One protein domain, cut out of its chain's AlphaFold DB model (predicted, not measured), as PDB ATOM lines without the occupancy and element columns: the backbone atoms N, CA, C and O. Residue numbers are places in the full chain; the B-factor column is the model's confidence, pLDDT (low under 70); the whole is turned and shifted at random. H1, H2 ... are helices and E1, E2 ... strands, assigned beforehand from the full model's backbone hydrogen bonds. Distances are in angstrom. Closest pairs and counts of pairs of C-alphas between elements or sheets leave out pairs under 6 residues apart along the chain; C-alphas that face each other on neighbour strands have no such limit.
ATOM      1  N   SER A  55      42.673  43.202 -45.344       92.75
ATOM      2  CA  SER A  55      42.052  43.608 -46.600       92.75
ATOM      3  C   SER A  55      40.539  43.678 -46.405       92.75
ATOM      4  O   SER A  55      39.988  43.002 -45.533       92.75
ATOM      5  N   TRP A  56      39.837  44.502 -47.177       93.88
ATOM      6  CA  TRP A  56      38.383  44.570 -47.075       93.88
ATOM      7  C   TRP A  56      37.704  44.972 -48.373       93.88
ATOM      8  O   TRP A  56      38.287  45.629 -49.232       93.88
ATOM      9  N   VAL A  57      36.429  44.615 -48.456       92.75
ATOM     10  CA  VAL A  57      35.478  45.163 -49.413       92.75
ATOM     11  C   VAL A  57      34.408  45.910 -48.635       92.75
ATOM     12  O   VAL A  57      33.811  45.364 -47.703       92.75
ATOM     13  N   ASP A  58      34.191  47.162 -49.024       93.38
ATOM     14  CA  ASP A  58      33.145  48.019 -48.480       93.38
ATOM     15  C   ASP A  58      32.039  48.213 -49.521       93.38
ATOM     16  O   ASP A  58      32.272  48.784 -50.596       93.38
ATOM     17  N   PHE A  59      30.830  47.751 -49.195       93.38
ATOM     18  CA  PHE A  59      29.680  47.893 -50.084       93.38
ATOM     19  C   PHE A  59      29.213  49.339 -50.185       93.38
ATOM     20  O   PHE A  59      28.579  49.673 -51.180       93.38
ATOM     21  N   ALA A  60      29.607  50.216 -49.251       88.50
ATOM     22  CA  ALA A  60      29.232  51.624 -49.256       88.50
ATOM     23  C   ALA A  60      29.655  52.374 -50.532       88.50
ATOM     24  O   ALA A  60      29.052  53.383 -50.886       88.50
ATOM     25  N   SER A  61      30.691  51.886 -51.219       86.88
ATOM     26  CA  SER A  61      31.180  52.450 -52.484       86.88
ATOM     27  C   SER A  61      30.563  51.827 -53.741       86.88
ATOM     28  O   SER A  61      30.828  52.301 -54.847       86.88
ATOM     29  N   MET A  62      29.757  50.770 -53.606       91.19
ATOM     30  CA  MET A  62      29.153  50.097 -54.752       91.19
ATOM     31  C   MET A  62      27.882  50.826 -55.208       91.19
ATOM     32  O   MET A  62      27.105  51.299 -54.373       91.19
ATOM     33  N   PRO A  63      27.635  50.919 -56.527       91.94
ATOM     34  CA  PRO A  63      26.394  51.485 -57.031       91.94
ATOM     35  C   PRO A  63      25.198  50.624 -56.601       91.94
ATOM     36  O   PRO A  63      25.262  49.396 -56.619       91.94
ATOM     37  N   VAL A  64      24.101  51.288 -56.236       93.31
ATOM     38  CA  VAL A  64      22.823  50.648 -55.892       93.31
ATOM     39  C   VAL A  64      22.246  49.959 -57.131       93.31
ATOM     40  O   VAL A  64      22.188  50.562 -58.204       93.31
ATOM     41  N   GLY A  65      21.804  48.710 -56.987       92.19
ATOM     42  CA  GLY A  65      21.210  47.925 -58.067       92.19
ATOM     43  C   GLY A  65      21.433  46.418 -57.939       92.19
ATOM     44  O   GLY A  65      22.031  45.921 -56.981       92.19
ATOM     45  N   SER A  66      20.941  45.674 -58.932       84.75
ATOM     46  CA  SER A  66      21.096  44.219 -59.000       84.75
ATOM     47  C   SER A  66      22.545  43.818 -59.258       84.75
ATOM     48  O   SER A  66      23.209  44.370 -60.137       84.75
ATOM     49  N   VAL A  67      22.993  42.791 -58.552       87.25
ATOM     50  CA  VAL A  67      24.342  42.240 -58.637       87.25
ATOM     51  C   VAL A  67      24.303  40.882 -59.347       87.25
ATOM     52  O   VAL A  67      23.376  40.108 -59.102       87.25
ATOM     53  N   PRO A  68      25.291  40.535 -60.193       85.62
ATOM     54  CA  PRO A  68      25.410  39.187 -60.745       85.62
ATOM     55  C   PRO A  68      25.392  38.093 -59.663       85.62
ATOM     56  O   PRO A  68      25.788  38.323 -58.522       85.62
ATOM     57  N   THR A  69      24.992  36.872 -60.033       83.81
ATOM     58  CA  THR A  69      24.949  35.712 -59.119       83.81
ATOM     59  C   THR A  69      26.313  35.386 -58.500       83.81
ATOM     60  O   THR A  69      26.350  34.845 -57.400       83.81
ATOM     61  N   ALA A  70      27.406  35.730 -59.192       87.19
ATOM     62  CA  ALA A  70      28.770  35.720 -58.679       87.19
ATOM     63  C   ALA A  70      29.383  37.118 -58.857       87.19
ATOM     64  O   ALA A  70      29.570  37.575 -59.986       87.19
ATOM     65  N   LEU A  71      29.677  37.802 -57.753       88.31
ATOM     66  CA  LEU A  71      30.233  39.151 -57.736       88.31
ATOM     67  C   LEU A  71      31.731  39.101 -57.401       88.31
ATOM     68  O   LEU A  71      32.073  38.902 -56.231       88.31
ATOM     69  N   PRO A  72      32.631  39.279 -58.384       89.38
ATOM     70  CA  PRO A  72      34.057  39.402 -58.118       89.38
ATOM     71  C   PRO A  72      34.364  40.780 -57.516       89.38
ATOM     72  O   PRO A  72      34.127  41.818 -58.130       89.38
ATOM     73  N   LEU A  73      34.920  40.779 -56.312       86.31
ATOM     74  CA  LEU A  73      35.308  41.945 -55.518       86.31
ATOM     75  C   LEU A  73      36.825  41.927 -55.305       86.31
ATOM     76  O   LEU A  73      37.328  41.937 -54.182       86.31
ATOM     77  N   GLY A  74      37.556  41.812 -56.416       89.12
ATOM     78  CA  GLY A  74      38.988  41.536 -56.417       89.12
ATOM     79  C   GLY A  74      39.267  40.107 -55.932       89.12
ATOM     80  O   GLY A  74      38.831  39.163 -56.591       89.12
ATOM     81  N   PRO A  75      39.981  39.917 -54.808       89.81
ATOM     82  CA  PRO A  75      40.300  38.592 -54.286       89.81
ATOM     83  C   PRO A  75      39.115  37.834 -53.673       89.81
ATOM     84  O   PRO A  75      39.284  36.655 -53.393       89.81
ATOM     85  N   LEU A  76      37.960  38.466 -53.442       91.62
ATOM     86  CA  LEU A  76      36.761  37.838 -52.878       91.62
ATOM     87  C   LEU A  76      35.686  37.684 -53.961       91.62
ATOM     88  O   LEU A  76      35.362  38.649 -54.642       91.62
ATOM     89  N   VAL A  77      35.088  36.506 -54.091       92.44
ATOM     90  CA  VAL A  77      33.941  36.237 -54.965       92.44
ATOM     91  C   VAL A  77      32.735  35.926 -54.091       92.44
ATOM     92  O   VAL A  77      32.739  34.948 -53.350       92.44
ATOM     93  N   LEU A  78      31.696  36.758 -54.157       91.69
ATOM     94  CA  LEU A  78      30.441  36.503 -53.446       91.69
ATOM     95  C   LEU A  78      29.441  35.794 -54.353       91.69
ATOM     96  O   LEU A  78      29.177  36.266 -55.454       91.69
ATOM     97  N   GLY A  79      28.854  34.698 -53.876       88.25
ATOM     98  CA  GLY A  79      27.847  33.913 -54.583       88.25
ATOM     99  C   GLY A  79      26.628  33.567 -53.724       88.25
ATOM    100  O   GLY A  79      26.710  33.491 -52.498       88.25
ATOM    101  N   SER A  80      25.481  33.335 -54.371       83.38
ATOM    102  CA  SER A  80      24.291  32.737 -53.738       83.38
ATOM    103  C   SER A  80      24.268  31.235 -54.006       83.38
ATOM    104  O   SER A  80      24.240  30.814 -55.160       83.38
ATOM    105  N   ALA A  81      24.272  30.416 -52.951       69.81
ATOM    106  CA  ALA A  81      24.549  28.988 -53.095       69.81
ATOM    107  C   ALA A  81      23.443  28.163 -53.784       69.81
ATOM    108  O   ALA A  81      23.729  27.036 -54.163       69.81
ATOM    109  N   ASN A  82      22.200  28.649 -53.938       68.44
ATOM    110  CA  ASN A  82      21.081  27.749 -54.289       68.44
ATOM    111  C   ASN A  82      19.925  28.332 -55.117       68.44
ATOM    112  O   ASN A  82      19.097  27.555 -55.584       68.44
ATOM    113  N   THR A  83      19.797  29.651 -55.284       66.25
ATOM    114  CA  THR A  83      18.512  30.215 -55.750       66.25
ATOM    115  C   THR A  83      18.537  30.820 -57.147       66.25
ATOM    116  O   THR A  83      17.478  31.155 -57.668       66.25
ATOM    117  N   GLY A  84      19.712  30.979 -57.772       74.62
ATOM    118  CA  GLY A  84      19.871  31.639 -59.080       74.62
ATOM    119  C   GLY A  84      19.479  33.127 -59.100       74.62
ATOM    120  O   GLY A  84      19.876  33.855 -60.006       74.62
ATOM    121  N   ALA A  85      18.748  33.595 -58.088       77.88
ATOM    122  CA  ALA A  85      18.325  34.969 -57.925       77.88
ATOM    123  C   ALA A  85      19.531  35.879 -57.606       77.88
ATOM    124  O   ALA A  85      20.383  35.512 -56.786       77.88
ATOM    125  N   PRO A  86      19.619  37.057 -58.251       80.44
ATOM    126  CA  PRO A  86      20.687  38.019 -58.010       80.44
ATOM    127  C   PRO A  86      20.553  38.628 -56.611       80.44
ATOM    128  O   PRO A  86      19.445  38.901 -56.146       80.44
ATOM    129  N   SER A  87      21.686  38.850 -55.941       87.00
ATOM    130  CA  SER A  87      21.713  39.714 -54.752       87.00
ATOM    131  C   SER A  87      21.566  41.177 -55.185       87.00
ATOM    132  O   SER A  87      21.768  41.503 -56.355       87.00
ATOM    133  N   GLU A  88      21.216  42.071 -54.268       91.38
ATOM    134  CA  GLU A  88      21.001  43.489 -54.584       91.38
ATOM    135  C   GLU A  88      21.824  44.371 -53.646       91.38
ATOM    136  O   GLU A  88      21.840  44.145 -52.436       91.38
ATOM    137  N   VAL A  89      22.504  45.383 -54.188       92.19
ATOM    138  CA  VAL A  89      23.044  46.477 -53.376       92.19
ATOM    139  C   VAL A  89      21.935  47.502 -53.202       92.19
ATOM    140  O   VAL A  89      21.472  48.083 -54.179       92.19
ATOM    141  N   VAL A  90      21.515  47.726 -51.963       93.44
ATOM    142  CA  VAL A  90      20.427  48.642 -51.594       93.44
ATOM    143  C   VAL A  90      20.920  49.673 -50.596       93.44
ATOM    144  O   VAL A  90      21.886  49.435 -49.881       93.44
ATOM    145  N   THR A  91      20.252  50.818 -50.510       94.25
ATOM    146  CA  THR A  91      20.536  51.806 -49.466       94.25
ATOM    147  C   THR A  91      19.752  51.467 -48.200       94.25
ATOM    148  O   THR A  91      18.532  51.320 -48.253       94.25
ATOM    149  N   GLU A  92      20.453  51.336 -47.076       93.69
ATOM    150  CA  GLU A  92      19.874  51.023 -45.767       93.69
ATOM    151  C   GLU A  92      20.394  51.959 -44.683       93.69
ATOM    152  O   GLU A  92      21.483  52.524 -44.789       93.69
ATOM    153  N   LEU A  93      19.628  52.089 -43.598       93.12
ATOM    154  CA  LEU A  93      20.067  52.840 -42.428       93.12
ATOM    155  C   LEU A  93      21.035  51.987 -41.589       93.12
ATOM    156  O   LEU A  93      20.659  50.938 -41.069       93.12
ATOM    157  N   VAL A  94      22.274  52.445 -41.428       93.12
ATOM    158  CA  VAL A  94      23.322  51.815 -40.611       93.12
ATOM    159  C   VAL A  94      23.956  52.884 -39.729       93.12
ATOM    160  O   VAL A  94      24.481  53.868 -40.240       93.12
ATOM    161  N   ASP A  95      23.894  52.713 -38.411       92.62
ATOM    162  CA  ASP A  95      24.422  53.645 -37.408       92.62
ATOM    163  C   ASP A  95      23.977  55.104 -37.667       92.62
ATOM    164  O   ASP A  95      24.764  56.044 -37.599       92.62
ATOM    165  N   ALA A  96      22.690  55.279 -37.999       92.38
ATOM    166  CA  ALA A  96      22.047  56.547 -38.376       92.38
ATOM    167  C   ALA A  96      22.488  57.182 -39.717       92.38
ATOM    168  O   ALA A  96      22.037  58.282 -40.039       92.38
ATOM    169  N   ALA A  97      23.288  56.495 -40.535       93.12
ATOM    170  CA  ALA A  97      23.648  56.921 -41.887       93.12
ATOM    171  C   ALA A  97      22.978  56.042 -42.954       93.12
ATOM    172  O   ALA A  97      22.792  54.847 -42.752       93.12
ATOM    173  N   GLN A  98      22.620  56.617 -44.104       95.44
ATOM    174  CA  GLN A  98      22.167  55.844 -45.265       95.44
ATOM    175  C   GLN A  98      23.396  55.305 -46.003       95.44
ATOM    176  O   GLN A  98      24.176  56.085 -46.551       95.44
ATOM    177  N   VAL A  99      23.587  53.987 -45.989       95.06
ATOM    178  CA  VAL A  99      24.773  53.315 -46.530       95.06
ATOM    179  C   VAL A  99      24.335  52.236 -47.522       95.06
ATOM    180  O   VAL A  99      23.402  51.486 -47.227       95.06
ATOM    181  N   PRO A 100      24.972  52.133 -48.700       95.31
ATOM    182  CA  PRO A 100      24.793  50.978 -49.569       95.31
ATOM    183  C   PRO A 100      25.238  49.677 -48.881       95.31
ATOM    184  O   PRO A 100      26.333  49.592 -48.327       95.31
ATOM    185  N   VAL A 101      24.382  48.659 -48.910       94.75
ATOM    186  CA  VAL A 101      24.606  47.343 -48.301       94.75
ATOM    187  C   VAL A 101      24.221  46.237 -49.272       94.75
ATOM    188  O   VAL A 101      23.290  46.387 -50.064       94.75
ATOM    189  N   LEU A 102      24.905  45.098 -49.196       93.69
ATOM    190  CA  LEU A 102      24.567  43.919 -49.981       93.69
ATOM    191  C   LEU A 102      23.463  43.123 -49.282       93.69
ATOM    192  O   LEU A 102      23.687  42.506 -48.236       93.69
ATOM    193  N   ARG A 103      22.274  43.103 -49.878       91.38
ATOM    194  CA  ARG A 103      21.146  42.292 -49.430       91.38
ATOM    195  C   ARG A 103      21.138  40.947 -50.180       91.38
ATOM    196  O   ARG A 103      21.153  40.948 -51.415       91.38
ATOM    197  N   PRO A 104      21.100  39.800 -49.474       86.69
ATOM    198  CA  PRO A 104      20.973  38.492 -50.113       86.69
ATOM    199  C   PRO A 104      19.698  38.366 -50.943       86.69
ATOM    200  O   PRO A 104      18.636  38.868 -50.563       86.69
ATOM    201  N   ALA A 105      19.791  37.597 -52.026       79.56
ATOM    202  CA  ALA A 105      18.626  37.108 -52.749       79.56
ATOM    203  C   ALA A 105      17.771  36.162 -51.877       79.56
ATOM    204  O   ALA A 105      18.294  35.475 -50.992       79.56
ATOM    205  N   PHE A 106      16.460  36.113 -52.142       68.81
ATOM    206  CA  PHE A 106      15.466  35.317 -51.400       68.81
ATOM    207  C   PHE A 106      15.958  33.867 -51.165       68.81
ATOM    208  O   PHE A 106      16.455  33.230 -52.089       68.81
ATOM    209  N   GLU A 107      15.836  33.367 -49.925       69.06
ATOM    210  CA  GLU A 107      16.078  31.970 -49.486       69.06
ATOM    211  C   GLU A 107      17.483  31.339 -49.670       69.06
ATOM    212  O   GLU A 107      17.658  30.140 -49.442       69.06
ATOM    213  N   GLY A 108      18.521  32.118 -49.981       72.69
ATOM    214  CA  GLY A 108      19.882  31.600 -50.179       72.69
ATOM    215  C   GLY A 108      20.815  31.719 -48.968       72.69
ATOM    216  O   GLY A 108      20.694  32.626 -48.148       72.69
ATOM    217  N   ALA A 109      21.810  30.829 -48.892       86.38
ATOM    218  CA  ALA A 109      23.034  31.120 -48.152       86.38
ATOM    219  C   ALA A 109      23.934  32.016 -49.021       86.38
ATOM    220  O   ALA A 109      24.115  31.719 -50.205       86.38
ATOM    221  N   ILE A 110      24.504  33.077 -48.443       90.38
ATOM    222  CA  ILE A 110      25.584  33.836 -49.091       90.38
ATOM    223  C   ILE A 110      26.874  33.077 -48.834       90.38
ATOM    224  O   ILE A 110      27.212  32.837 -47.677       90.38
ATOM    225  N   THR A 111      27.600  32.744 -49.889       92.94
ATOM    226  CA  THR A 111      28.953  32.206 -49.805       92.94
ATOM    227  C   THR A 111      29.925  33.266 -50.306       92.94
ATOM    228  O   THR A 111      29.693  33.864 -51.351       92.94
ATOM    229  N   GLY A 112      30.997  33.519 -49.566       93.00
ATOM    230  CA  GLY A 112      32.127  34.299 -50.053       93.00
ATOM    231  C   GLY A 112      33.359  33.428 -50.159       93.00
ATOM    232  O   GLY A 112      33.772  32.868 -49.153       93.00
ATOM    233  N   GLU A 113      33.935  33.324 -51.350       93.81
ATOM    234  CA  GLU A 113      35.134  32.534 -51.631       93.81
ATOM    235  C   GLU A 113      36.306  33.459 -51.943       93.81
ATOM    236  O   GLU A 113      36.204  34.378 -52.754       93.81
ATOM    237  N   LEU A 114      37.438  33.233 -51.293       91.38
ATOM    238  CA  LEU A 114      38.689  33.911 -51.570       91.38
ATOM    239  C   LEU A 114      39.396  33.200 -52.727       91.38
ATOM    240  O   LEU A 114      39.582  31.984 -52.733       91.38
ATOM    241  N   THR A 115      39.814  33.974 -53.720       90.94
ATOM    242  CA  THR A 115      40.597  33.484 -54.855       90.94
ATOM    243  C   THR A 115      41.957  32.960 -54.393       90.94
ATOM    244  O   THR A 115      42.534  33.446 -53.421       90.94
ATOM    245  N   ALA A 116      42.541  32.035 -55.157       85.31
ATOM    246  CA  ALA A 116      43.881  31.516 -54.874       85.31
ATOM    247  C   ALA A 116      44.961  32.619 -54.787       85.31
ATOM    248  O   ALA A 116      45.928  32.466 -54.044       85.31
ATOM    249  N   ALA A 117      44.782  33.735 -55.506       83.50
ATOM    250  CA  ALA A 117      45.694  34.880 -55.485       83.50
ATOM    251  C   ALA A 117      45.672  35.648 -54.152       83.50
ATOM    252  O   ALA A 117      46.694  36.197 -53.754       83.50
ATOM    253  N   ALA A 118      44.532  35.662 -53.454       83.81
ATOM    254  CA  ALA A 118      44.410  36.239 -52.116       83.81
ATOM    255  C   ALA A 118      45.205  35.449 -51.067       83.81
ATOM    256  O   ALA A 118      45.581  35.982 -50.026       83.81
ATOM    257  N   GLY A 119      45.408  34.155 -51.333       86.31
ATOM    258  CA  GLY A 119      45.778  33.185 -50.319       86.31
ATOM    259  C   GLY A 119      44.640  32.927 -49.317       86.31
ATOM    260  O   GLY A 119      43.597  33.581 -49.342       86.31
ATOM    261  N   PRO A 120      44.815  31.945 -48.420       89.38
ATOM    262  CA  PRO A 120      43.858  31.703 -47.349       89.38
ATOM    263  C   PRO A 120      43.831  32.872 -46.351       89.38
ATOM    264  O   PRO A 120      44.863  33.486 -46.065       89.38
ATOM    265  N   ALA A 121      42.666  33.142 -45.768       89.69
ATOM    266  CA  ALA A 121      42.474  34.069 -44.659       89.69
ATOM    267  C   ALA A 121      42.539  33.367 -43.299       89.69
ATOM    268  O   ALA A 121      42.028  32.269 -43.132       89.69
ATOM    269  N   ARG A 122      43.112  34.010 -42.280       87.62
ATOM    270  CA  ARG A 122      43.055  33.517 -40.893       87.62
ATOM    271  C   ARG A 122      41.767  33.926 -40.190       87.62
ATOM    272  O   ARG A 122      41.240  33.205 -39.336       87.62
ATOM    273  N   ARG A 123      41.291  35.121 -40.524       91.38
ATOM    274  CA  ARG A 123      40.110  35.754 -39.947       91.38
ATOM    275  C   ARG A 123      39.320  36.420 -41.056       91.38
ATOM    276  O   ARG A 123      39.907  37.116 -41.879       91.38
ATOM    277  N   ILE A 124      38.008  36.226 -41.039       93.00
ATOM    278  CA  ILE A 124      37.052  36.957 -41.864       93.00
ATOM    279  C   ILE A 124      36.077  37.647 -40.911       93.00
ATOM    280  O   ILE A 124      35.374  36.992 -40.141       93.00
ATOM    281  N   ASP A 125      36.070  38.972 -40.948       94.31
ATOM    282  CA  ASP A 125      35.177  39.835 -40.186       94.31
ATOM    283  C   ASP A 125      34.079  40.354 -41.115       94.31
ATOM    284  O   ASP A 125      34.351  41.043 -42.096       94.31
ATOM    285  N   ILE A 126      32.830  40.048 -40.800       94.62
ATOM    286  CA  ILE A 126      31.664  40.421 -41.594       94.62
ATOM    287  C   ILE A 126      30.880  41.451 -40.793       94.62
ATOM    288  O   ILE A 126      30.338  41.142 -39.730       94.62
ATOM    289  N   ASP A 127      30.830  42.682 -41.293       95.25
ATOM    290  CA  ASP A 127      29.947  43.704 -40.749       95.25
ATOM    291  C   ASP A 127      28.563  43.508 -41.367       95.25
ATOM    292  O   ASP A 127      28.390  43.609 -42.582       95.25
ATOM    293  N   ILE A 128      27.572  43.236 -40.528       94.12
ATOM    294  CA  ILE A 128      26.179  43.042 -40.920       94.12
ATOM    295  C   ILE A 128      25.285  44.081 -40.247       94.12
ATOM    296  O   ILE A 128      25.623  44.642 -39.203       94.12
ATOM    297  N   VAL A 129      24.106  44.288 -40.816       93.44
ATOM    298  CA  VAL A 129      23.051  45.122 -40.239       93.44
ATOM    299  C   VAL A 129      21.706  44.416 -40.365       93.44
ATOM    300  O   VAL A 129      21.465  43.702 -41.336       93.44
ATOM    301  N   HIS A 130      20.832  44.599 -39.377       91.19
ATOM    302  CA  HIS A 130      19.471  44.066 -39.382       91.19
ATOM    303  C   HIS A 130      18.512  45.034 -40.110       91.19
ATOM    304  O   HIS A 130      18.300  46.151 -39.631       91.19
ATOM    305  N   THR A 131      17.941  44.614 -41.247       86.38
ATOM    306  CA  THR A 131      17.273  45.470 -42.264       86.38
ATOM    307  C   THR A 131      15.740  45.376 -42.289       86.38
ATOM    308  O   THR A 131      15.100  45.650 -43.301       86.38
ATOM    309  N   VAL A 132      15.102  44.943 -41.199       79.06
ATOM    310  CA  VAL A 132      13.658  44.639 -41.224       79.06
ATOM    311  C   VAL A 132      12.807  45.898 -41.449       79.06
ATOM    312  O   VAL A 132      12.985  46.892 -40.727       79.06
ATOM    313  N   PRO A 133      11.825  45.860 -42.374       68.94
ATOM    314  CA  PRO A 133      10.850  46.933 -42.539       68.94
ATOM    315  C   PRO A 133      10.033  47.159 -41.262       68.94
ATOM    316  O   PRO A 133       9.656  46.222 -40.564       68.94
ATOM    317  N   GLN A 134       9.703  48.420 -40.978       62.28
ATOM    318  CA  GLN A 134       9.063  48.880 -39.734       62.28
ATOM    319  C   GLN A 134       7.697  48.230 -39.420       62.28
ATOM    320  O   GLN A 134       7.232  48.333 -38.291       62.28
ATOM    321  N   ALA A 135       7.072  47.555 -40.392       60.31
ATOM    322  CA  ALA A 135       5.716  47.011 -40.301       60.31
ATOM    323  C   ALA A 135       5.621  45.531 -39.859       60.31
ATOM    324  O   ALA A 135       4.521  45.065 -39.561       60.31
ATOM    325  N   ALA A 136       6.723  44.773 -39.803       64.88
ATOM    326  CA  ALA A 136       6.691  43.364 -39.397       64.88
ATOM    327  C   ALA A 136       6.932  43.222 -37.884       64.88
ATOM    328  O   ALA A 136       7.930  43.726 -37.371       64.88
ATOM    329  N   ARG A 137       6.057  42.504 -37.159       67.75
ATOM    330  CA  ARG A 137       6.347  42.082 -35.774       67.75
ATOM    331  C   ARG A 137       7.682  41.328 -35.771       67.75
ATOM    332  O   ARG A 137       7.807  40.298 -36.431       67.75
ATOM    333  N   LEU A 138       8.669  41.878 -35.065       62.84
ATOM    334  CA  LEU A 138      10.057  41.422 -35.072       62.84
ATOM    335  C   LEU A 138      10.180  40.073 -34.358       62.84
ATOM    336  O   LEU A 138      10.304  40.008 -33.137       62.84
ATOM    337  N   LEU A 139      10.149  38.981 -35.118       72.19
ATOM    338  CA  LEU A 139      10.686  37.720 -34.623       72.19
ATOM    339  C   LEU A 139      12.220  37.832 -34.615       72.19
ATOM    340  O   LEU A 139      12.780  38.320 -35.600       72.19
ATOM    341  N   PRO A 140      12.908  37.404 -33.538       79.56
ATOM    342  CA  PRO A 140      14.363  37.317 -33.530       79.56
ATOM    343  C   PRO A 140      14.854  36.521 -34.741       79.56
ATOM    344  O   PRO A 140      14.353  35.423 -35.001       79.56
ATOM    345  N   ALA A 141      15.818  37.071 -35.478       81.31
ATOM    346  CA  ALA A 141      16.416  36.393 -36.619       81.31
ATOM    347  C   ALA A 141      17.712  35.714 -36.169       81.31
ATOM    348  O   ALA A 141      18.678  36.377 -35.794       81.31
ATOM    349  N   ASP A 142      17.722  34.384 -36.199       86.06
ATOM    350  CA  ASP A 142      18.917  33.589 -35.940       86.06
ATOM    351  C   ASP A 142      19.597  33.282 -37.274       86.06
ATOM    352  O   ASP A 142      18.966  32.755 -38.190       86.06
ATOM    353  N   PHE A 143      20.891  33.550 -37.393       87.31
ATOM    354  CA  PHE A 143      21.681  33.102 -38.538       87.31
ATOM    355  C   PHE A 143      22.960  32.418 -38.069       87.31
ATOM    356  O   PHE A 143      23.423  32.603 -36.940       87.31
ATOM    357  N   VAL A 144      23.498  31.572 -38.939       89.56
ATOM    358  CA  VAL A 144      24.759  30.871 -38.717       89.56
ATOM    359  C   VAL A 144      25.759  31.369 -39.745       89.56
ATOM    360  O   VAL A 144      25.450  31.435 -40.935       89.56
ATOM    361  N   VAL A 145      26.946  31.725 -39.270       91.94
ATOM    362  CA  VAL A 145      28.108  32.020 -40.103       91.94
ATOM    363  C   VAL A 145      29.055  30.841 -40.000       91.94
ATOM    364  O   VAL A 145      29.394  30.434 -38.891       91.94
ATOM    365  N   TRP A 146      29.487  30.306 -41.134       94.62
ATOM    366  CA  TRP A 146      30.536  29.304 -41.224       94.62
ATOM    367  C   TRP A 146      31.795  29.900 -41.831       94.62
ATOM    368  O   TRP A 146      31.712  30.697 -42.762       94.62
ATOM    369  N   GLY A 147      32.951  29.465 -41.345       92.75
ATOM    370  CA  GLY A 147      34.198  29.558 -42.094       92.75
ATOM    371  C   GLY A 147      34.342  28.347 -43.016       92.75
ATOM    372  O   GLY A 147      33.975  27.231 -42.626       92.75
ATOM    373  N   LEU A 148      34.849  28.567 -44.225       91.75
ATOM    374  CA  LEU A 148      35.102  27.523 -45.216       91.75
ATOM    375  C   LEU A 148      36.605  27.272 -45.354       91.75
ATOM    376  O   LEU A 148      37.383  28.221 -45.288       91.75
ATOM    377  N   ALA A 149      37.001  26.009 -45.516       88.69
ATOM    378  CA  ALA A 149      38.346  25.606 -45.919       88.69
ATOM    379  C   ALA A 149      38.272  24.391 -46.855       88.69
ATOM    380  O   ALA A 149      37.641  23.381 -46.527       88.69
ATOM    381  N   GLY A 150      38.889  24.480 -48.032       88.44
ATOM    382  CA  GLY A 150      38.696  23.516 -49.118       88.44
ATOM    383  C   GLY A 150      37.226  23.406 -49.539       88.44
ATOM    384  O   GLY A 150      36.756  22.298 -49.804       88.44
ATOM    385  N   GLY A 151      36.472  24.510 -49.467       88.31
ATOM    386  CA  GLY A 151      35.020  24.551 -49.685       88.31
ATOM    387  C   GLY A 151      34.169  23.839 -48.619       88.31
ATOM    388  O   GLY A 151      32.948  23.752 -48.754       88.31
ATOM    389  N   LYS A 152      34.771  23.315 -47.542       91.31
ATOM    390  CA  LYS A 152      34.061  22.624 -46.453       91.31
ATOM    391  C   LYS A 152      33.883  23.544 -45.254       91.31
ATOM    392  O   LYS A 152      34.788  24.289 -44.897       91.31
ATOM    393  N   ARG A 153      32.735  23.454 -44.581       91.69
ATOM    394  CA  ARG A 153      32.471  24.171 -43.322       91.69
ATOM    395  C   ARG A 153      33.395  23.635 -42.223       91.69
ATOM    396  O   ARG A 153      33.273  22.468 -41.861       91.69
ATOM    397  N   VAL A 154      34.283  24.474 -41.688       84.12
ATOM    398  CA  VAL A 154      35.275  24.077 -40.663       84.12
ATOM    399  C   VAL A 154      35.045  24.705 -39.293       84.12
ATOM    400  O   VAL A 154      35.455  24.150 -38.280       84.12
ATOM    401  N   CYS A 155      34.360  25.845 -39.233       83.56
ATOM    402  CA  CYS A 155      33.945  26.474 -37.984       83.56
ATOM    403  C   CYS A 155      32.583  27.145 -38.168       83.56
ATOM    404  O   CYS A 155      32.181  27.422 -39.298       83.56
ATOM    405  N   SER A 156      31.854  27.384 -37.075       88.25
ATOM    406  CA  SER A 156      30.571  28.086 -37.128       88.25
ATOM    407  C   SER A 156      30.317  28.947 -35.900       88.25
ATOM    408  O   SER A 156      30.670  28.545 -34.794       88.25
ATOM    409  N   GLY A 157      29.626  30.067 -36.082       82.06
ATOM    410  CA  GLY A 157      29.043  30.867 -35.011       82.06
ATOM    411  C   GLY A 157      27.575  31.152 -35.301       82.06
ATOM    412  O   GLY A 157      27.204  31.395 -36.448       82.06
ATOM    413  N   SER A 158      26.729  31.110 -34.275       85.38
ATOM    414  CA  SER A 158      25.338  31.557 -34.378       85.38
ATOM    415  C   SER A 158      25.186  32.948 -33.789       85.38
ATOM    416  O   SER A 158      25.675  33.202 -32.688       85.38
ATOM    417  N   VAL A 159      24.455  33.813 -34.477       87.44
ATOM    418  CA  VAL A 159      24.151  35.163 -34.006       87.44
ATOM    419  C   VAL A 159      22.646  35.368 -34.063       87.44
ATOM    420  O   VAL A 159      21.983  34.975 -35.025       87.44
ATOM    421  N   ARG A 160      22.116  35.979 -33.004       89.06
ATOM    422  CA  ARG A 160      20.708  36.331 -32.869       89.06
ATOM    423  C   ARG A 160      20.554  37.837 -33.016       89.06
ATOM    424  O   ARG A 160      21.032  38.585 -32.166       89.06
ATOM    425  N   LEU A 161      19.876  38.270 -34.072       86.31
ATOM    426  CA  LEU A 161      19.479  39.663 -34.257       86.31
ATOM    427  C   LEU A 161      18.194  39.918 -33.484       86.31
ATOM    428  O   LEU A 161      17.226  39.160 -33.578       86.31
ATOM    429  N   THR A 162      18.197  41.002 -32.719       87.75
ATOM    430  CA  THR A 162      17.039  41.461 -31.954       87.75
ATOM    431  C   THR A 162      16.610  42.840 -32.441       87.75
ATOM    432  O   THR A 162      17.281  43.468 -33.261       87.75
ATOM    433  N   GLU A 163      15.499  43.346 -31.916       84.38
ATOM    434  CA  GLU A 163      15.067  44.723 -32.161       84.38
ATOM    435  C   GLU A 163      16.138  45.758 -31.774       84.38
ATOM    436  O   GLU A 163      16.333  46.730 -32.495       84.38
ATOM    437  N   GLN A 164      16.906  45.508 -30.709       85.75
ATOM    438  CA  GLN A 164      18.003  46.388 -30.277       85.75
ATOM    439  C   GLN A 164      19.170  46.426 -31.275       85.75
ATOM    440  O   GLN A 164      19.940  47.381 -31.309       85.75
ATOM    441  N   SER A 165      19.307  45.387 -32.099       86.94
ATOM    442  CA  SER A 165      20.332  45.289 -33.139       86.94
ATOM    443  C   SER A 165      19.928  45.983 -34.442       86.94
ATOM    444  O   SER A 165      20.691  45.977 -35.408       86.94
ATOM    445  N   ARG A 166      18.708  46.523 -34.519       88.31
ATOM    446  CA  ARG A 166      18.172  47.127 -35.737       88.31
ATOM    447  C   ARG A 166      18.974  48.361 -36.127       88.31
ATOM    448  O   ARG A 166      19.188  49.234 -35.296       88.31
ATOM    449  N   PHE A 167      19.384  48.420 -37.395       90.62
ATOM    450  CA  PHE A 167      20.215  49.501 -37.942       90.62
ATOM    451  C   PHE A 167      21.563  49.702 -37.234       90.62
ATOM    452  O   PHE A 167      22.274  50.645 -37.558       90.62
ATOM    453  N   THR A 168      21.944  48.819 -36.311       91.94
ATOM    454  CA  THR A 168      23.239  48.848 -35.635       91.94
ATOM    455  C   THR A 168      24.185  47.919 -36.370       91.94
ATOM    456  O   THR A 168      23.849  46.757 -36.627       91.94
ATOM    457  N   ARG A 169      25.381  48.405 -36.697       94.88
ATOM    458  CA  ARG A 169      26.421  47.563 -37.287       94.88
ATOM    459  C   ARG A 169      26.891  46.521 -36.276       94.88
ATOM    460  O   ARG A 169      27.415  46.847 -35.213       94.88
ATOM    461  N   LEU A 170      26.757  45.250 -36.637       93.50
ATOM    462  CA  LEU A 170      27.298  44.131 -35.875       93.50
ATOM    463  C   LEU A 170      28.466  43.516 -36.631       93.50
ATOM    464  O   LEU A 170      28.349  43.221 -37.815       93.50
ATOM    465  N   ARG A 171      29.579  43.283 -35.939       94.00
ATOM    466  CA  ARG A 171      30.724  42.570 -36.505       94.00
ATOM    467  C   ARG A 171      30.694  41.116 -36.075       94.00
ATOM    468  O   ARG A 171      30.724  40.824 -34.881       94.00
ATOM    469  N   VAL A 172      30.679  40.218 -37.050       91.44
ATOM    470  CA  VAL A 172      30.786  38.777 -36.834       91.44
ATOM    471  C   VAL A 172      32.129  38.308 -37.363       91.44
ATOM    472  O   VAL A 172      32.418  38.464 -38.543       91.44
ATOM    473  N   SER A 173      32.947  37.727 -36.493       90.25
ATOM    474  CA  SER A 173      34.264  37.211 -36.859       90.25
ATOM    475  C   SER A 173      34.224  35.691 -36.932       90.25
ATOM    476  O   SER A 173      33.886  35.035 -35.945       90.25
ATOM    477  N   VAL A 174      34.618  35.124 -38.070       89.69
ATOM    478  CA  VAL A 174      35.002  33.713 -38.164       89.69
ATOM    479  C   VAL A 174      36.510  33.624 -38.312       89.69
ATOM    480  O   VAL A 174      37.123  34.342 -39.097       89.69
ATOM    481  N   ALA A 175      37.121  32.752 -37.522       85.44
ATOM    482  CA  ALA A 175      38.552  32.534 -37.554       85.44
ATOM    483  C   ALA A 175      38.816  31.031 -37.552       85.44
ATOM    484  O   ALA A 175      38.345  30.309 -36.675       85.44
ATOM    485  N   ALA A 176      39.593  30.568 -38.518       84.38
ATOM    486  CA  ALA A 176      40.161  29.226 -38.558       84.38
ATOM    487  C   ALA A 176      41.570  29.329 -39.123       84.38
ATOM    488  O   ALA A 176      41.956  30.382 -39.621       84.38
ATOM    489  N   ASP A 177      42.353  28.271 -38.999       78.75
ATOM    490  CA  ASP A 177      43.772  28.358 -39.312       78.75
ATOM    491  C   ASP A 177      44.074  28.734 -40.771       78.75
ATOM    492  O   ASP A 177      45.006  29.492 -41.036       78.75
ATOM    493  N   ALA A 178      43.228  28.281 -41.692       85.94
ATOM    494  CA  ALA A 178      43.171  28.738 -43.068       85.94
ATOM    495  C   ALA A 178      41.712  28.688 -43.532       85.94
ATOM    496  O   ALA A 178      41.090  27.630 -43.512       85.94
ATOM    497  N   LEU A 179      41.173  29.836 -43.923       89.38
ATOM    498  CA  LEU A 179      39.851  29.998 -44.504       89.38
ATOM    499  C   LEU A 179      40.010  30.337 -45.980       89.38
ATOM    500  O   LEU A 179      40.670  31.317 -46.317       89.38
ATOM    501  N   ASP A 180      39.397  29.564 -46.863       93.56
ATOM    502  CA  ASP A 180      39.226  29.955 -48.264       93.56
ATOM    503  C   ASP A 180      37.895  30.671 -48.493       93.56
ATOM    504  O   ASP A 180      37.603  31.087 -49.606       93.56
ATOM    505  N   GLY A 181      37.093  30.864 -47.446       94.06
ATOM    506  CA  GLY A 181      35.841  31.582 -47.566       94.06
ATOM    507  C   GLY A 181      34.994  31.592 -46.304       94.06
ATOM    508  O   GLY A 181      35.417  31.201 -45.213       94.06
ATOM    509  N   PHE A 182      33.757  32.036 -46.470       96.19
ATOM    510  CA  PHE A 182      32.721  32.007 -45.451       96.19
ATOM    511  C   PHE A 182      31.364  31.684 -46.072       96.19
ATOM    512  O   PHE A 182      31.147  31.849 -47.270       96.19
ATOM    513  N   GLN A 183      30.423  31.264 -45.237       94.69
ATOM    514  CA  GLN A 183      29.030  31.107 -45.623       94.69
ATOM    515  C   GLN A 183      28.117  31.684 -44.542       94.69
ATOM    516  O   GLN A 183      28.346  31.447 -43.363       94.69
ATOM    517  N   ILE A 184      27.069  32.411 -44.917       93.00
ATOM    518  CA  ILE A 184      26.043  32.929 -44.002       93.00
ATOM    519  C   ILE A 184      24.693  32.359 -44.417       93.00
ATOM    520  O   ILE A 184      24.325  32.451 -45.586       93.00
ATOM    521  N   GLN A 185      23.937  31.803 -43.472       89.75
ATOM    522  CA  GLN A 185      22.582  31.306 -43.722       89.75
ATOM    523  C   GLN A 185      21.656  31.647 -42.554       89.75
ATOM    524  O   GLN A 185      21.961  31.355 -41.394       89.75
ATOM    525  N   GLY A 186      20.491  32.220 -42.864       83.62
ATOM    526  CA  GLY A 186      19.408  32.401 -41.895       83.62
ATOM    527  C   GLY A 186      18.775  31.064 -41.491       83.62
ATOM    528  O   GLY A 186      18.562  30.186 -42.327       83.62
ATOM    529  N   ARG A 187      18.455  30.892 -40.203       77.75
ATOM    530  CA  ARG A 187      17.639  29.775 -39.709       77.75
ATOM    531  C   ARG A 187      16.166  30.166 -39.831       77.75
ATOM    532  O   ARG A 187      15.727  31.074 -39.134       77.75
ATOM    533  N   ARG A 188      15.400  29.414 -40.640       68.00
ATOM    534  CA  ARG A 188      13.999  29.698 -41.052       68.00
ATOM    535  C   ARG A 188      13.954  30.834 -42.088       68.00
ATOM    536  O   ARG A 188      14.794  31.712 -42.005       68.00
ATOM    537  N   GLN A 189      13.042  30.767 -43.070       62.12
ATOM    538  CA  GLN A 189      12.936  31.558 -44.327       62.12
ATOM    539  C   GLN A 189      12.937  33.106 -44.172       62.12
ATOM    540  O   GLN A 189      12.037  33.807 -44.618       62.12
ATOM    541  N   LEU A 190      13.958  33.665 -43.530       63.50
ATOM    542  CA  LEU A 190      14.083  35.053 -43.094       63.50
ATOM    543  C   LEU A 190      15.334  35.688 -43.729       63.50
ATOM    544  O   LEU A 190      16.069  36.430 -43.083       63.50
ATOM    545  N   ALA A 191      15.600  35.398 -45.006       59.97
ATOM    546  CA  ALA A 191      16.764  35.938 -45.716       59.97
ATOM    547  C   ALA A 191      16.754  37.483 -45.814       59.97
ATOM    548  O   ALA A 191      17.808  38.090 -45.919       59.97
ATOM    549  N   HIS A 192      15.595  38.147 -45.691       69.19
ATOM    550  CA  HIS A 192      15.480  39.619 -45.779       69.19
ATOM    551  C   HIS A 192      15.856  40.392 -44.517       69.19
ATOM    552  O   HIS A 192      15.734  41.617 -44.484       69.19
ATOM    553  N   TYR A 193      16.239  39.694 -43.455       84.19
ATOM    554  CA  TYR A 193      16.380  40.321 -42.149       84.19
ATOM    555  C   TYR A 193      17.779  40.898 -41.939       84.19
ATOM    556  O   TYR A 193      17.963  41.668 -41.006       84.19
ATOM    557  N   TYR A 194      18.749  40.597 -42.805       90.88
ATOM    558  CA  TYR A 194      20.089  41.164 -42.713       90.88
ATOM    559  C   TYR A 194      20.633  41.624 -44.067       90.88
ATOM    560  O   TYR A 194      20.244  41.121 -45.120       90.88
ATOM    561  N   ALA A 195      21.592  42.542 -44.014       93.06
ATOM    562  CA  ALA A 195      22.448  42.904 -45.133       93.06
ATOM    563  C   ALA A 195      23.912  42.970 -44.689       93.06
ATOM    564  O   ALA A 195      24.205  43.173 -43.508       93.06
ATOM    565  N   ILE A 196      24.829  42.774 -45.634       94.75
ATOM    566  CA  ILE A 196      26.274  42.859 -45.413       94.75
ATOM    567  C   ILE A 196      26.733  44.277 -45.760       94.75
ATOM    568  O   ILE A 196      26.525  44.753 -46.871       94.75
ATOM    569  N   VAL A 197      27.369  44.942 -44.800       96.38
ATOM    570  CA  VAL A 197      27.921  46.296 -44.943       96.38
ATOM    571  C   VAL A 197      29.350  46.237 -45.470       96.38
ATOM    572  O   VAL A 197      29.713  46.964 -46.389       96.38
ATOM    573  N   ALA A 198      30.163  45.346 -44.906       96.25
ATOM    574  CA  ALA A 198      31.546  45.155 -45.316       96.25
ATOM    575  C   ALA A 198      32.013  43.737 -44.986       96.25
ATOM    576  O   ALA A 198      31.562  43.130 -44.013       96.25
ATOM    577  N   VAL A 199      32.968  43.240 -45.764       95.44
ATOM    578  CA  VAL A 199      33.709  42.014 -45.453       95.44
ATOM    579  C   VAL A 199      35.175  42.384 -45.346       95.44
ATOM    580  O   VAL A 199      35.739  42.946 -46.280       95.44
ATOM    581  N   ARG A 200      35.800  42.071 -44.216       95.31
ATOM    582  CA  ARG A 200      37.243  42.191 -44.019       95.31
ATOM    583  C   ARG A 200      37.833  40.809 -43.866       95.31
ATOM    584  O   ARG A 200      37.213  39.940 -43.263       95.31
ATOM    585  N   TRP A 201      39.036  40.609 -44.360       94.62
ATOM    586  CA  TRP A 201      39.785  39.397 -44.100       94.62
ATOM    587  C   TRP A 201      41.245  39.737 -43.863       94.62
ATOM    588  O   TRP A 201      41.779  40.697 -44.412       94.62
ATOM    589  N   VAL A 202      41.885  38.947 -43.019       91.44
ATOM    590  CA  VAL A 202      43.322  39.021 -42.782       91.44
ATOM    591  C   VAL A 202      43.924  37.763 -43.380       91.44
ATOM    592  O   VAL A 202      43.499  36.664 -43.008       91.44
ATOM    593  N   THR A 203      44.847  37.900 -44.335       90.38
ATOM    594  CA  THR A 203      45.466  36.724 -44.953       90.38
ATOM    595  C   THR A 203      46.394  36.039 -43.958       90.38
ATOM    596  O   THR A 203      46.924  36.668 -43.040       90.38
ATOM    597  N   VAL A 204      46.600  34.730 -44.116       84.12
ATOM    598  CA  VAL A 204      47.574  34.037 -43.266       84.12
ATOM    599  C   VAL A 204      48.975  34.613 -43.514       84.12
ATOM    600  O   VAL A 204      49.734  34.721 -42.563       84.12
ATOM    601  N   ALA A 205      49.314  35.023 -44.746       85.06
ATOM    602  CA  ALA A 205      50.623  35.599 -45.079       85.06
ATOM    603  C   ALA A 205      50.881  36.924 -44.343       85.06
ATOM    604  O   ALA A 205      51.930  37.072 -43.718       85.06
ATOM    605  N   ASP A 206      49.887  37.822 -44.319       84.25
ATOM    606  CA  ASP A 206      49.975  39.111 -43.615       84.25
ATOM    607  C   ASP A 206      50.229  38.938 -42.116       84.25
ATOM    608  O   ASP A 206      50.902  39.756 -41.489       84.25
ATOM    609  N   GLU A 207      49.675  37.881 -41.516       84.00
ATOM    610  CA  GLU A 207      49.955  37.577 -40.121       84.00
ATOM    611  C   GLU A 207      51.242  36.788 -39.956       84.00
ATOM    612  O   GLU A 207      51.921  37.000 -38.972       84.00
ATOM    613  N   ALA A 208      51.629  35.879 -40.834       84.19
ATOM    614  CA  ALA A 208      52.571  34.839 -40.449       84.19
ATOM    615  C   ALA A 208      54.047  35.075 -40.766       84.19
ATOM    616  O   ALA A 208      54.877  34.394 -40.163       84.19
ATOM    617  N   ASP A 209      54.390  35.955 -41.702       83.25
ATOM    618  CA  ASP A 209      55.754  35.971 -42.246       83.25
ATOM    619  C   ASP A 209      56.733  36.882 -41.475       83.25
ATOM    620  O   ASP A 209      57.936  36.639 -41.527       83.25
ATOM    621  N   ASP A 210      56.252  37.831 -40.660       84.19
ATOM    622  CA  ASP A 210      57.111  38.867 -40.058       84.19
ATOM    623  C   ASP A 210      57.104  38.949 -38.523       84.19
ATOM    624  O   ASP A 210      56.112  38.697 -37.841       84.19
TER     625      ASP A 210
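AT A GLANCE: This is residues 55 to 210 of the 857 residues of an uncharacterized protein of Micromonospora inositola (UniProt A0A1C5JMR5). Look for a sandwich of two twisted sheets, six strands face to face with four, their strands at 21 degrees to each other. Near one end the hairpin of E4 and E5 runs crosswise, with E5 packed on E12; the small helix H1 follows E12 at the opposite end. The 156 printed residues hold E1 to E12 in order, then H1: mostly strand. Both sheets are antiparallel, in the orders E2 - E3 - E6 - E11 - E8 - E9 and E1 - E12 - E7 - E10. The whole is compact, with a radius of gyration of the C-alphas of 14.9 A, yet elongated, spanning 50 by 31 by 30 A.

HOW THE PARTS SIT: Start in the larger sheet, where E2, residues 70 to 73, and E3, residues 76 to 80, form a hairpin, with N 71 and O 78 2.8 A apart. Next comes E6, residues 110 to 114, with N 77 and O 113 2.7 A apart. Beyond it lies E11, residues 181 to 186, where N 112 and O 182 are 2.8 A apart. E8, residues 141 to 149, follows with N 146 and O 183 at 2.8 A; its hairpin partner E9, residues 152 to 161, has N 157 and O 145 at 2.8 A. In the facing sheet find E1, residues 55 to 58, beside E12, residues 194 to 203, with N 57 and O 199 at 2.8 A. E7, residues 121 to 130, follows with N 125 and O 200 at 2.8 A, then E10, residues 170 to 179, with N 126 and O 172 at 2.8 A. The closest C-alphas of E8 and E10 are those of Ala 149 and Leu 179, 4.9 A apart. In the hairpin of E4, residues 88 to 94, and E5, residues 97 to 103, N 92 and O 99 are 3.0 A apart; the closest C-alphas of E5 and E12 are those of Arg 103 and Ala 195, 4.5 A apart. H1, residues 204 to 208, is on the four-strand sheet, over E7, at a height over the sheet of 8.1 A; its one O i to N i+4 pair is within hydrogen-bond range.

IN THESE COORDINATES: Find C-alpha 55, where E1 begins, at (42.052, 43.608, -46.600). E7 runs 25.6 A from C-alpha 121 at (42.474, 34.069, -44.659). E8 measures 26.1 A, E9 25.5 A, E10 20.8 A and E12 25.9 A. E9 bends by 66 degrees at residue 155, E10 by 100 degrees at residue 176 and E12 by 59 degrees at residue 197. H1 ends at C-alpha 208, (52.571, 34.839, -40.449).

THE WHOLE: The two C-alphas farthest apart, those of Ala 135 and Asp 210, are 52.0 A apart. The printed part has no cut; its one long link is E1 to E2, 11 residues. The model's pLDDT is under 70 at residues 81 to 83, 106 to 107, 133 to 138 and 188 to 192.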